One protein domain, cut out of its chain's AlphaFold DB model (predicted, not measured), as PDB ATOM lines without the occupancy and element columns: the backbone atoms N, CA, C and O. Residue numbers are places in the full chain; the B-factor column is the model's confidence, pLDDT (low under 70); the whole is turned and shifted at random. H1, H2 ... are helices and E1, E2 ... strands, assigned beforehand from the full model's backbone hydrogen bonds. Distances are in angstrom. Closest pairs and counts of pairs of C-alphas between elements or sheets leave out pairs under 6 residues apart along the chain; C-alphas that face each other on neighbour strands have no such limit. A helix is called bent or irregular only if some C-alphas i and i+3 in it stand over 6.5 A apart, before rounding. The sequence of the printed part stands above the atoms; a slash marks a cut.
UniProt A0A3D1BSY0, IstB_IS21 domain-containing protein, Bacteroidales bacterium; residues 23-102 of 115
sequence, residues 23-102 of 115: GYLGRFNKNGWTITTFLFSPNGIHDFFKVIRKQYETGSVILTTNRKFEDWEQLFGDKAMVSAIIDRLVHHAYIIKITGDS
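This is residues 23 to 102 of the 115 residues of the protein "IstB_IS21 domain-containing protein" of Bacteroidales bacterium (UniProt A0A3D1BSY0). A small three-stranded sheet has helix H1 packed over one face, and H3 lies side by side with H1, away from the sheet. H2 folds back against H3 as a helical hairpin, and after H3 a tail, residues 91 to 102, runs on with no named element. The printed part has 80 residues, with three named strands and three named helices in the order E1 E2 H1 E3 H2 H3; the sheet's order is E2 E1 E3, antiparallel throughout, and the class is mixed, helices and strands. It is compact, with a radius of gyration of the C-alphas of 12.9 A and spans of 36 by 33 by 23 A.

Find C-alpha 23 at (-48.987, 35.136, -19.682); from there E1, residues 23 to 29, runs 19.6 A. E2, residues 32 to 39, comes back over 23.2 A. H1, residues 45 to 55, starts with C-alpha 45 at (-47.550, 38.319, -30.148) and is 15.3 A long. Next come E3, residues 61 to 64, 9.9 A, and H2, residues 69 to 76, 11.2 A. H2 is neither bent nor irregular, but only just: C-alphas 70 and 73 are 6.4 A apart. H3, residues 79 to 90, covers 16.3 A and ends with C-alpha 90 at (-34.813, 43.472, -20.340).

Begin at the hairpin of E1 and E2, antiparallel at 157 degrees, where N 25 and O 36 are 2.9 A apart, within hydrogen-bond range. On the other side of E1, E3 is antiparallel at 155 degrees, with N 26 and O 62 at 2.9 A. H1 is on the sheet, two layers, over E2 and E1 at a height of 9.6 A; it runs along the strands, at 21 degrees to E1 on the local plane, which is fitted to just 6 C-alphas. E2, H1 and E3 form a split strand-helix-strand unit, two strands running the same way with E1 between them, and its crossover is right-handed. H1 and H3 touch, closest at the C-alphas of Phe 49 and Ile 85, 6.7 A, at a shallow tilt of 27 degrees, the same way. H2 and H3, a helical hairpin, touch closest at the C-alphas of Glu 73 and Lys 79, 5.0 A, at a steep tilt of 40 degrees, opposite ways. Every O i to N i+4 pair is within hydrogen-bond range in H1 and H3; H2 has 2 of 4, and 3 of 5 O i to N i+3 pairs.

The two C-alphas farthest apart, those of Asn 31 and Gln 74, are 36.7 A apart. The printed part has no cut, and its five links between named elements are tight. Look at the B-factor column: the mean pLDDT of the printed part is 70.7, and residues 23 to 43 and 55 to 61 are among the 35 under 70.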
ATOM      1  N   GLY A  23     -49.778  34.153 -20.421       58.31
ATOM      2  CA  GLY A  23     -48.987  35.136 -19.682       58.31
ATOM      3  C   GLY A  23     -49.910  36.086 -18.931       58.31
ATOM      4  O   GLY A  23     -50.957  36.466 -19.451       58.31
ATOM      5  N   TYR A  24     -49.536  36.513 -17.728       60.75
ATOM      6  CA  TYR A  24     -50.279  37.544 -17.002       60.75
ATOM      7  C   TYR A  24     -49.476  38.840 -16.975       60.75
ATOM      8  O   TYR A  24     -48.284  38.844 -16.659       60.75
ATOM      9  N   LEU A  25     -50.145  39.950 -17.289       62.09
ATOM     10  CA  LEU A  25     -49.586  41.288 -17.150       62.09
ATOM     11  C   LEU A  25     -50.362  42.066 -16.095       62.09
ATOM     12  O   LEU A  25     -51.560  42.316 -16.246       62.09
ATOM     13  N   GLY A  26     -49.666  42.471 -15.040       60.91
ATOM     14  CA  GLY A  26     -50.190  43.395 -14.044       60.91
ATOM     15  C   GLY A  26     -49.872  44.833 -14.438       60.91
ATOM     16  O   GLY A  26     -48.703  45.184 -14.613       60.91
ATOM     17  N   ARG A  27     -50.901  45.677 -14.548       58.53
ATOM     18  CA  ARG A  27     -50.752  47.127 -14.724       58.53
ATOM     19  C   ARG A  27     -51.172  47.857 -13.454       58.53
ATOM     20  O   ARG A  27     -52.305  47.701 -12.996       58.53
ATOM     21  N   PHE A  28     -50.286  48.709 -12.949       52.22
ATOM     22  CA  PHE A  28     -50.583  49.633 -11.856       52.22
ATOM     23  C   PHE A  28     -50.977  51.002 -12.411       52.22
ATOM     24  O   PHE A  28     -50.262  51.579 -13.230       52.22
ATOM     25  N   ASN A  29     -52.121  51.532 -11.980       55.53
ATOM     26  CA  ASN A  29     -52.531  52.902 -12.280       55.53
ATOM     27  C   ASN A  29     -53.073  53.602 -11.021       55.53
ATOM     28  O   ASN A  29     -53.291  52.976  -9.987       55.53
ATOM     29  N   LYS A  30     -53.322  54.914 -11.123       50.34
ATOM     30  CA  LYS A  30     -53.878  55.746 -10.037       50.34
ATOM     31  C   LYS A  30     -55.253  55.296  -9.503       50.34
ATOM     32  O   LYS A  30     -55.665  55.769  -8.454       50.34
ATOM     33  N   ASN A  31     -55.945  54.403 -10.210       49.94
ATOM     34  CA  ASN A  31     -57.282  53.899  -9.899       49.94
ATOM     35  C   ASN A  31     -57.277  52.420  -9.437       49.94
ATOM     36  O   ASN A  31     -58.353  51.863  -9.234       49.94
ATOM     37  N   GLY A  32     -56.111  51.769  -9.295       53.78
ATOM     38  CA  GLY A  32     -55.983  50.382  -8.820       53.78
ATOM     39  C   GLY A  32     -55.110  49.470  -9.699       53.78
ATOM     40  O   GLY A  32     -54.448  49.916 -10.639       53.78
ATOM     41  N   TRP A  33     -55.100  48.171  -9.370       54.59
ATOM     42  CA  TRP A  33     -54.415  47.117 -10.134       54.59
ATOM     43  C   TRP A  33     -55.338  46.482 -11.187       54.59
ATOM     44  O   TRP A  33     -56.518  46.239 -10.940       54.59
ATOM     45  N   THR A  34     -54.828  46.217 -12.390       55.88
ATOM     46  CA  THR A  34     -55.548  45.444 -13.418       55.88
ATOM     47  C   THR A  34     -54.662  44.306 -13.896       55.88
ATOM     48  O   THR A  34     -53.519  44.553 -14.278       55.88
ATOM     49  N   ILE A  35     -55.190  43.081 -13.896       62.69
ATOM     50  CA  ILE A  35     -54.516  41.900 -14.444       62.69
ATOM     51  C   ILE A  35     -55.108  41.625 -15.823       62.69
ATOM     52  O   ILE A  35     -56.322  41.497 -15.971       62.69
ATOM     53  N   THR A  36     -54.257  41.565 -16.840       60.72
ATOM     54  CA  THR A  36     -54.644  41.169 -18.194       60.72
ATOM     55  C   THR A  36     -54.005  39.826 -18.507       60.72
ATOM     56  O   THR A  36     -52.785  39.685 -18.444       60.72
ATOM     57  N   THR A  37     -54.844  38.841 -18.814       63.34
ATOM     58  CA  THR A  37     -54.414  37.527 -19.290       63.34
ATOM     59  C   THR A  37     -54.132  37.614 -20.786       63.34
ATOM     60  O   THR A  37     -54.967  38.097 -21.549       63.34
ATOM     61  N   PHE A  38     -52.969  37.137 -21.204       64.25
ATOM     62  CA  PHE A  38     -52.542  37.036 -22.594       64.25
ATOM     63  C   PHE A  38     -52.447  35.572 -22.972       64.25
ATOM     64  O   PHE A  38     -51.959  34.777 -22.181       64.25
ATOM     65  N   LEU A  39     -52.875  35.239 -24.185       61.88
ATOM     66  CA  LEU A  39     -52.629  33.933 -24.779       61.88
ATOM     67  C   LEU A  39     -51.376  34.027 -25.662       61.88
ATOM     68  O   LEU A  39     -51.332  34.816 -26.609       61.88
ATOM     69  N   PHE A  40     -50.375  33.208 -25.366       61.97
ATOM     70  CA  PHE A  40     -49.202  32.938 -26.187       61.97
ATOM     71  C   PHE A  40     -49.618  32.091 -27.398       61.97
ATOM     72  O   PHE A  40     -49.415  30.886 -27.462       61.97
ATOM     73  N   SER A  41     -50.269  32.747 -28.355       62.47
ATOM     74  CA  SER A  41     -50.607  32.210 -29.673       62.47
ATOM     75  C   SER A  41     -49.746  32.914 -30.729       62.47
ATOM     76  O   SER A  41     -49.397  34.081 -30.514       62.47
ATOM     77  N   PRO A  42     -49.456  32.297 -31.890       64.56
ATOM     78  CA  PRO A  42     -48.764  32.967 -32.997       64.56
ATOM     79  C   PRO A  42     -49.392  34.317 -33.381       64.56
ATOM     80  O   PRO A  42     -48.690  35.263 -33.717       64.56
ATOM     81  N   ASN A  43     -50.713  34.455 -33.232       68.62
ATOM     82  CA  ASN A  43     -51.421  35.715 -33.483       68.62
ATOM     83  C   ASN A  43     -51.382  36.691 -32.286       68.62
ATOM     84  O   ASN A  43     -51.570  37.895 -32.456       68.62
ATOM     85  N   GLY A  44     -51.132  36.193 -31.071       70.69
ATOM     86  CA  GLY A  44     -51.152  36.958 -29.819       70.69
ATOM     87  C   GLY A  44     -49.905  37.817 -29.579       70.69
ATOM     88  O   GLY A  44     -49.963  38.774 -28.803       70.69
ATOM     89  N   ILE A  45     -48.794  37.541 -30.275       76.62
ATOM     90  CA  ILE A  45     -47.550  38.319 -30.148       76.62
ATOM     91  C   ILE A  45     -47.735  39.789 -30.535       76.62
ATOM     92  O   ILE A  45     -47.171  40.677 -29.897       76.62
ATOM     93  N   HIS A  46     -48.569  40.068 -31.538       78.94
ATOM     94  CA  HIS A  46     -48.827  41.433 -31.985       78.94
ATOM     95  C   HIS A  46     -49.553  42.254 -30.919       78.94
ATOM     96  O   HIS A  46     -49.238  43.431 -30.723       78.94
ATOM     97  N   ASP A  47     -50.504  41.648 -30.215       78.25
ATOM     98  CA  ASP A  47     -51.235  42.326 -29.148       78.25
ATOM     99  C   ASP A  47     -50.370  42.490 -27.902       78.25
ATOM    100  O   ASP A  47     -50.355  43.572 -27.306       78.25
ATOM    101  N   PHE A  48     -49.552  41.487 -27.579       74.50
ATOM    102  CA  PHE A  48     -48.528  41.611 -26.547       74.50
ATOM    103  C   PHE A  48     -47.560  42.766 -26.855       74.50
ATOM    104  O   PHE A  48     -47.347  43.645 -26.017       74.50
ATOM    105  N   PHE A  49     -47.061  42.852 -28.090       78.56
ATOM    106  CA  PHE A  49     -46.176  43.929 -28.534       78.56
ATOM    107  C   PHE A  49     -46.817  45.313 -28.407       78.56
ATOM    108  O   PHE A  49     -46.170  46.249 -27.935       78.56
ATOM    109  N   LYS A  50     -48.093  45.466 -28.789       78.88
ATOM    110  CA  LYS A  50     -48.821  46.738 -28.631       78.88
ATOM    111  C   LYS A  50     -48.874  47.171 -27.169       78.88
ATOM    112  O   LYS A  50     -48.696  48.355 -26.882       78.88
ATOM    113  N   VAL A  51     -49.113  46.231 -26.257       75.19
ATOM    114  CA  VAL A  51     -49.193  46.516 -24.821       75.19
ATOM    115  C   VAL A  51     -47.828  46.905 -24.263       75.19
ATOM    116  O   VAL A  51     -47.726  47.952 -23.622       75.19
ATOM    117  N   ILE A  52     -46.778  46.136 -24.568       75.56
ATOM    118  CA  ILE A  52     -45.411  46.458 -24.139       75.56
ATOM    119  C   ILE A  52     -44.980  47.817 -24.689       75.56
ATOM    120  O   ILE A  52     -44.535  48.665 -23.925       75.56
ATOM    121  N   ARG A  53     -45.197  48.084 -25.982       75.19
ATOM    122  CA  ARG A  53     -44.852  49.370 -26.606       75.19
ATOM    123  C   ARG A  53     -45.605  50.547 -25.989       75.19
ATOM    124  O   ARG A  53     -45.025  51.613 -25.834       75.19
ATOM    125  N   LYS A  54     -46.887  50.376 -25.658       70.12
ATOM    126  CA  LYS A  54     -47.686  51.431 -25.019       70.12
ATOM    127  C   LYS A  54     -47.158  51.775 -23.629       70.12
ATOM    128  O   LYS A  54     -47.265  52.927 -23.217       70.12
ATOM    129  N   GLN A  55     -46.652  50.776 -22.914       66.75
ATOM    130  CA  GLN A  55     -46.225  50.912 -21.528       66.75
ATOM    131  C   GLN A  55     -44.734  51.250 -21.385       66.75
ATOM    132  O   GLN A  55     -44.335  51.822 -20.371       66.75
ATOM    133  N   TYR A  56     -43.943  50.960 -22.421       63.53
ATOM    134  CA  TYR A  56     -42.562  51.402 -22.566       63.53
ATOM    135  C   TYR A  56     -42.493  52.922 -22.351       63.53
ATOM    136  O   TYR A  56     -43.222  53.673 -22.994       63.53
ATOM    137  N   GLU A  57     -41.682  53.353 -21.382       62.00
ATOM    138  CA  GLU A  57     -41.476  54.756 -20.964       62.00
ATOM    139  C   GLU A  57     -42.678  55.491 -20.333       62.00
ATOM    140  O   GLU A  57     -42.509  56.602 -19.832       62.00
ATOM    141  N   THR A  58     -43.874  54.892 -20.268       62.84
ATOM    142  CA  THR A  58     -45.070  55.550 -19.698       62.84
ATOM    143  C   THR A  58     -45.496  55.012 -18.328       62.84
ATOM    144  O   THR A  58     -46.311  55.642 -17.651       62.84
ATOM    145  N   GLY A  59     -44.954  53.875 -17.873       61.81
ATOM    146  CA  GLY A  59     -45.195  53.346 -16.522       61.81
ATOM    147  C   GLY A  59     -44.748  51.894 -16.332       61.81
ATOM    148  O   GLY A  59     -44.251  51.269 -17.261       61.81
ATOM    149  N   SER A  60     -44.923  51.360 -15.123       62.81
ATOM    150  CA  SER A  60     -44.360  50.063 -14.726       62.81
ATOM    151  C   SER A  60     -45.236  48.872 -15.128       62.81
ATOM    152  O   SER A  60     -46.466  48.919 -15.032       62.81
ATOM    153  N   VAL A  61     -44.581  47.780 -15.524       66.69
ATOM    154  CA  VAL A  61     -45.200  46.506 -15.912       66.69
ATOM    155  C   VAL A  61     -44.673  45.398 -15.025       66.69
ATOM    156  O   VAL A  61     -43.461  45.265 -14.873       66.69
ATOM    157  N   ILE A  62     -45.576  44.562 -14.516       71.44
ATOM    158  CA  ILE A  62     -45.201  43.270 -13.943       71.44
ATOM    159  C   ILE A  62     -45.602  42.185 -14.933       71.44
ATOM    160  O   ILE A  62     -46.781  42.043 -15.262       71.44
ATOM    161  N   LEU A  63     -44.606  41.434 -15.398       72.12
ATOM    162  CA  LEU A  63     -44.773  40.273 -16.259       72.12
ATOM    163  C   LEU A  63     -44.400  39.016 -15.478       72.12
ATOM    164  O   LEU A  63     -43.342  38.966 -14.843       72.12
ATOM    165  N   THR A  64     -45.248  37.999 -15.571       69.62
ATOM    166  CA  THR A  64     -44.991  36.678 -14.999       69.62
ATOM    167  C   THR A  64     -45.058  35.637 -16.114       69.62
ATOM    168  O   THR A  64     -45.967  35.644 -16.945       69.62
ATOM    169  N   THR A  65     -44.047  34.775 -16.186       70.81
ATOM    170  CA  THR A  65     -43.986  33.683 -17.161       70.81
ATOM    171  C   THR A  65     -43.365  32.456 -16.511       70.81
ATOM    172  O   THR A  65     -42.462  32.568 -15.683       70.81
ATOM    173  N   ASN A  66     -43.878  31.285 -16.875       73.56
ATOM    174  CA  ASN A  66     -43.340  29.982 -16.496       73.56
ATOM    175  C   ASN A  66     -42.402  29.402 -17.573       73.56
ATOM    176  O   ASN A  66     -41.935  28.273 -17.436       73.56
ATOM    177  N   ARG A  67     -42.134  30.155 -18.647       71.44
ATOM    178  CA  ARG A  67     -41.248  29.777 -19.753       71.44
ATOM    179  C   ARG A  67     -40.012  30.659 -19.759       71.44
ATOM    180  O   ARG A  67     -40.079  31.835 -19.393       71.44
ATOM    181  N   LYS A  68     -38.879  30.106 -20.191       76.94
ATOM    182  CA  LYS A  68     -37.671  30.914 -20.380       76.94
ATOM    183  C   LYS A  68     -37.863  31.814 -21.597       76.94
ATOM    184  O   LYS A  68     -38.564  31.445 -22.532       76.94
ATOM    185  N   PHE A  69     -37.193  32.965 -21.617       77.38
ATOM    186  CA  PHE A  69     -37.206  33.850 -22.788       77.38
ATOM    187  C   PHE A  69     -36.671  33.163 -24.054       77.38
ATOM    188  O   PHE A  69     -37.109  33.478 -25.152       77.38
ATOM    189  N   GLU A  70     -35.779  32.185 -23.893       78.06
ATOM    190  CA  GLU A  70     -35.265  31.325 -24.969       78.06
ATOM    191  C   GLU A  70     -36.387  30.531 -25.662       78.06
ATOM    192  O   GLU A  70     -36.372  30.373 -26.880       78.06
ATOM    193  N   ASP A  71     -37.403  30.099 -24.907       77.88
ATOM    194  CA  ASP A  71     -38.517  29.298 -25.426       77.88
ATOM    195  C   ASP A  71     -39.539  30.155 -26.193       77.88
ATOM    196  O   ASP A  71     -40.359  29.636 -26.952       77.88
ATOM    197  N   TRP A  72     -39.514  31.480 -26.015       80.19
ATOM    198  CA  TRP A  72     -40.487  32.381 -26.638       80.19
ATOM    199  C   TRP A  72     -40.351  32.398 -28.163       80.19
ATOM    200  O   TRP A  72     -41.360  32.499 -28.859       80.19
ATOM    201  N   GLU A  73     -39.135  32.243 -28.699       82.50
ATOM    202  CA  GLU A  73     -38.920  32.182 -30.152       82.50
ATOM    203  C   GLU A  73     -39.714  31.027 -30.781       82.50
ATOM    204  O   GLU A  73     -40.324  31.193 -31.838       82.50
ATOM    205  N   GLN A  74     -39.760  29.877 -30.099       80.12
ATOM    206  CA  GLN A  74     -40.493  28.696 -30.550       80.12
ATOM    207  C   GLN A  74     -42.009  28.845 -30.366       80.12
ATOM    208  O   GLN A  74     -42.772  28.358 -31.198       80.12
ATOM    209  N   LEU A  75     -42.454  29.517 -29.300       75.75
ATOM    210  CA  LEU A  75     -43.878  29.679 -28.985       75.75
ATOM    211  C   LEU A  75     -44.602  30.615 -29.955       75.75
ATOM    212  O   LEU A  75     -45.751  30.372 -30.322       75.75
ATOM    213  N   PHE A  76     -43.939  31.692 -30.367       75.81
ATOM    214  CA  PHE A  76     -44.567  32.711 -31.201       75.81
ATOM    215  C   PHE A  76     -44.298  32.551 -32.696       75.81
ATOM    216  O   PHE A  76     -45.036  33.111 -33.503       75.81
ATOM    217  N   GLY A  77     -43.249  31.820 -33.080       79.56
ATOM    218  CA  GLY A  77     -42.905  31.566 -34.481       79.56
ATOM    219  C   GLY A  77     -42.272  32.746 -35.234       79.56
ATOM    220  O   GLY A  77     -41.775  32.544 -36.338       79.56
ATOM    221  N   ASP A  78     -42.224  33.950 -34.650       83.44
ATOM    222  CA  ASP A  78     -41.535  35.123 -35.207       83.44
ATOM    223  C   ASP A  78     -40.328  35.518 -34.342       83.44
ATOM    224  O   ASP A  78     -40.419  36.296 -33.388       83.44
ATOM    225  N   LYS A  79     -39.162  34.983 -34.707       85.75
ATOM    226  CA  LYS A  79     -37.894  35.224 -34.009       85.75
ATOM    227  C   LYS A  79     -37.504  36.704 -33.957       85.75
ATOM    228  O   LYS A  79     -36.994  37.168 -32.936       85.75
ATOM    229  N   ALA A  80     -37.739  37.455 -35.035       87.19
ATOM    230  CA  ALA A  80     -37.361  38.864 -35.095       87.19
ATOM    231  C   ALA A  80     -38.220  39.692 -34.132       87.19
ATOM    232  O   ALA A  80     -37.696  40.514 -33.372       87.19
ATOM    233  N   MET A  81     -39.529  39.434 -34.113       85.38
ATOM    234  CA  MET A  81     -40.454  40.122 -33.219       85.38
ATOM    235  C   MET A  81     -40.207  39.767 -31.749       85.38
ATOM    236  O   MET A  81     -40.179  40.662 -30.901       85.38
ATOM    237  N   VAL A  82     -39.967  38.487 -31.448       86.88
ATOM    238  CA  VAL A  82     -39.658  38.017 -30.089       86.88
ATOM    239  C   VAL A  82     -38.381  38.654 -29.555       86.88
ATOM    240  O   VAL A  82     -38.395  39.207 -28.457       86.88
ATOM    241  N   SER A  83     -37.299  38.645 -30.336       87.56
ATOM    242  CA  SER A  83     -36.031  39.259 -29.928       87.56
ATOM    243  C   SER A  83     -36.208  40.752 -29.624       87.56
ATOM    244  O   SER A  83     -35.772  41.234 -28.579       87.56
ATOM    245  N   ALA A  84     -36.959  41.463 -30.467       87.06
ATOM    246  CA  ALA A  84     -37.248  42.880 -30.287       87.06
ATOM    247  C   ALA A  84     -38.112  43.169 -29.037       87.06
ATOM    248  O   ALA A  84     -37.995  44.235 -28.426       87.06
ATOM    249  N   ILE A  85     -39.008  42.254 -28.661       83.44
ATOM    250  CA  ILE A  85     -39.806  42.339 -27.428       83.44
ATOM    251  C   ILE A  85     -38.929  42.109 -26.204       83.44
ATOM    252  O   ILE A  85     -38.990  42.899 -25.262       83.44
ATOM    253  N   ILE A  86     -38.133  41.037 -26.224       84.00
ATOM    254  CA  ILE A  86     -37.251  40.670 -25.117       84.00
ATOM    255  C   ILE A  86     -36.299  41.824 -24.837       84.00
ATOM    256  O   ILE A  86     -36.256  42.270 -23.697       84.00
ATOM    257  N   ASP A  87     -35.637  42.359 -25.865       83.69
ATOM    258  CA  ASP A  87     -34.726  43.503 -25.760       83.69
ATOM    259  C   ASP A  87     -35.367  44.682 -25.005       83.69
ATOM    260  O   ASP A  87     -34.843  45.142 -23.992       83.69
ATOM    261  N   ARG A  88     -36.586  45.078 -25.395       78.81
ATOM    262  CA  ARG A  88     -37.332  46.165 -24.734       78.81
ATOM    263  C   ARG A  88     -37.734  45.848 -23.298       78.81
ATOM    264  O   ARG A  88     -37.802  46.764 -22.479       78.81
ATOM    265  N   LEU A  89     -38.039  44.589 -22.992       76.25
ATOM    266  CA  LEU A  89     -38.364  44.167 -21.633       76.25
ATOM    267  C   LEU A  89     -37.118  44.213 -20.751       76.25
ATOM    268  O   LEU A  89     -37.150  44.843 -19.699       76.25
ATOM    269  N   VAL A  90     -36.017  43.589 -21.174       76.94
ATOM    270  CA  VAL A  90     -34.813  43.472 -20.340       76.94
ATOM    271  C   VAL A  90     -34.041  44.780 -20.198       76.94
ATOM    272  O   VAL A  90     -33.393  44.967 -19.173       76.94
ATOM    273  N   HIS A  91     -34.158  45.715 -21.149       73.94
ATOM    274  CA  HIS A  91     -33.438  46.994 -21.113       73.94
ATOM    275  C   HIS A  91     -33.704  47.818 -19.837       73.94
ATOM    276  O   HIS A  91     -32.817  48.517 -19.349       73.94
ATOM    277  N   HIS A  92     -34.905  47.708 -19.255       68.19
ATOM    278  CA  HIS A  92     -35.281  48.398 -18.014       68.19
ATOM    279  C   HIS A  92     -35.948  47.488 -16.969       68.19
ATOM    280  O   HIS A  92     -36.587  47.988 -16.041       68.19
ATOM    281  N   ALA A  93     -35.818  46.162 -17.092       68.94
ATOM    282  CA  ALA A  93     -36.420  45.229 -16.142       68.94
ATOM    283  C   ALA A  93     -35.444  44.751 -15.069       68.94
ATOM    284  O   ALA A  93     -34.254  44.550 -15.298       68.94
ATOM    285  N   TYR A  94     -36.013  44.462 -13.902       73.12
ATOM    286  CA  TYR A  94     -35.379  43.636 -12.889       73.12
ATOM    287  C   TYR A  94     -35.904  42.205 -13.019       73.12
ATOM    288  O   TYR A  94     -37.109  41.973 -12.908       73.12
ATOM    289  N   ILE A  95     -35.017  41.246 -13.291       72.81
ATOM    290  CA  ILE A  95     -35.396  39.848 -13.532       72.81
ATOM    291  C   ILE A  95     -35.269  39.072 -12.226       72.81
ATOM    292  O   ILE A  95     -34.162  38.811 -11.755       72.81
ATOM    293  N   ILE A  96     -36.402  38.652 -11.668       73.06
ATOM    294  CA  ILE A  96     -36.429  37.785 -10.489       73.06
ATOM    295  C   ILE A  96     -36.641  36.355 -10.966       73.06
ATOM    296  O   ILE A  96     -37.668  36.025 -11.551       73.06
ATOM    297  N   LYS A  97     -35.656  35.493 -10.711       72.19
ATOM    298  CA  LYS A  97     -35.801  34.048 -10.897       72.19
ATOM    299  C   LYS A  97     -36.342  33.466  -9.602       72.19
ATOM    300  O   LYS A  97     -35.696  33.584  -8.567       72.19
ATOM    301  N   ILE A  98     -37.509  32.840  -9.662       69.31
ATOM    302  CA  ILE A  98     -38.007  32.041  -8.546       69.31
ATOM    303  C   ILE A  98     -37.613  30.600  -8.788       69.31
ATOM    304  O   ILE A  98     -37.741  30.072  -9.889       69.31
ATOM    305  N   THR A  99     -37.107  29.987  -7.734       70.19
ATOM    306  CA  THR A  99     -36.742  28.580  -7.672       70.19
ATOM    307  C   THR A  99     -37.364  28.026  -6.406       70.19
ATOM    308  O   THR A  99     -37.196  28.618  -5.339       70.19
ATOM    309  N   GLY A 100     -38.092  26.923  -6.511       67.44
ATOM    310  CA  GLY A 100     -38.764  26.306  -5.376       67.44
ATOM    311  C   GLY A 100     -39.992  25.522  -5.810       67.44
ATOM    312  O   GLY A 100     -40.484  25.693  -6.927       67.44
ATOM    313  N   ASP A 101     -40.468  24.664  -4.913       65.94
ATOM    314  CA  ASP A 101     -41.646  23.836  -5.150       65.94
ATOM    315  C   ASP A 101     -42.919  24.680  -5.268       65.94
ATOM    316  O   ASP A 101     -43.035  25.768  -4.690       65.94
ATOM    317  N   SER A 102     -43.901  24.158  -6.009       61.84
ATOM    318  CA  SER A 102     -45.199  24.818  -6.158       61.84
ATOM    319  C   SER A 102     -45.844  25.033  -4.791       61.84
ATOM    320  O   SER A 102     -46.047  24.099  -4.010       61.84
TER     321      SER A 102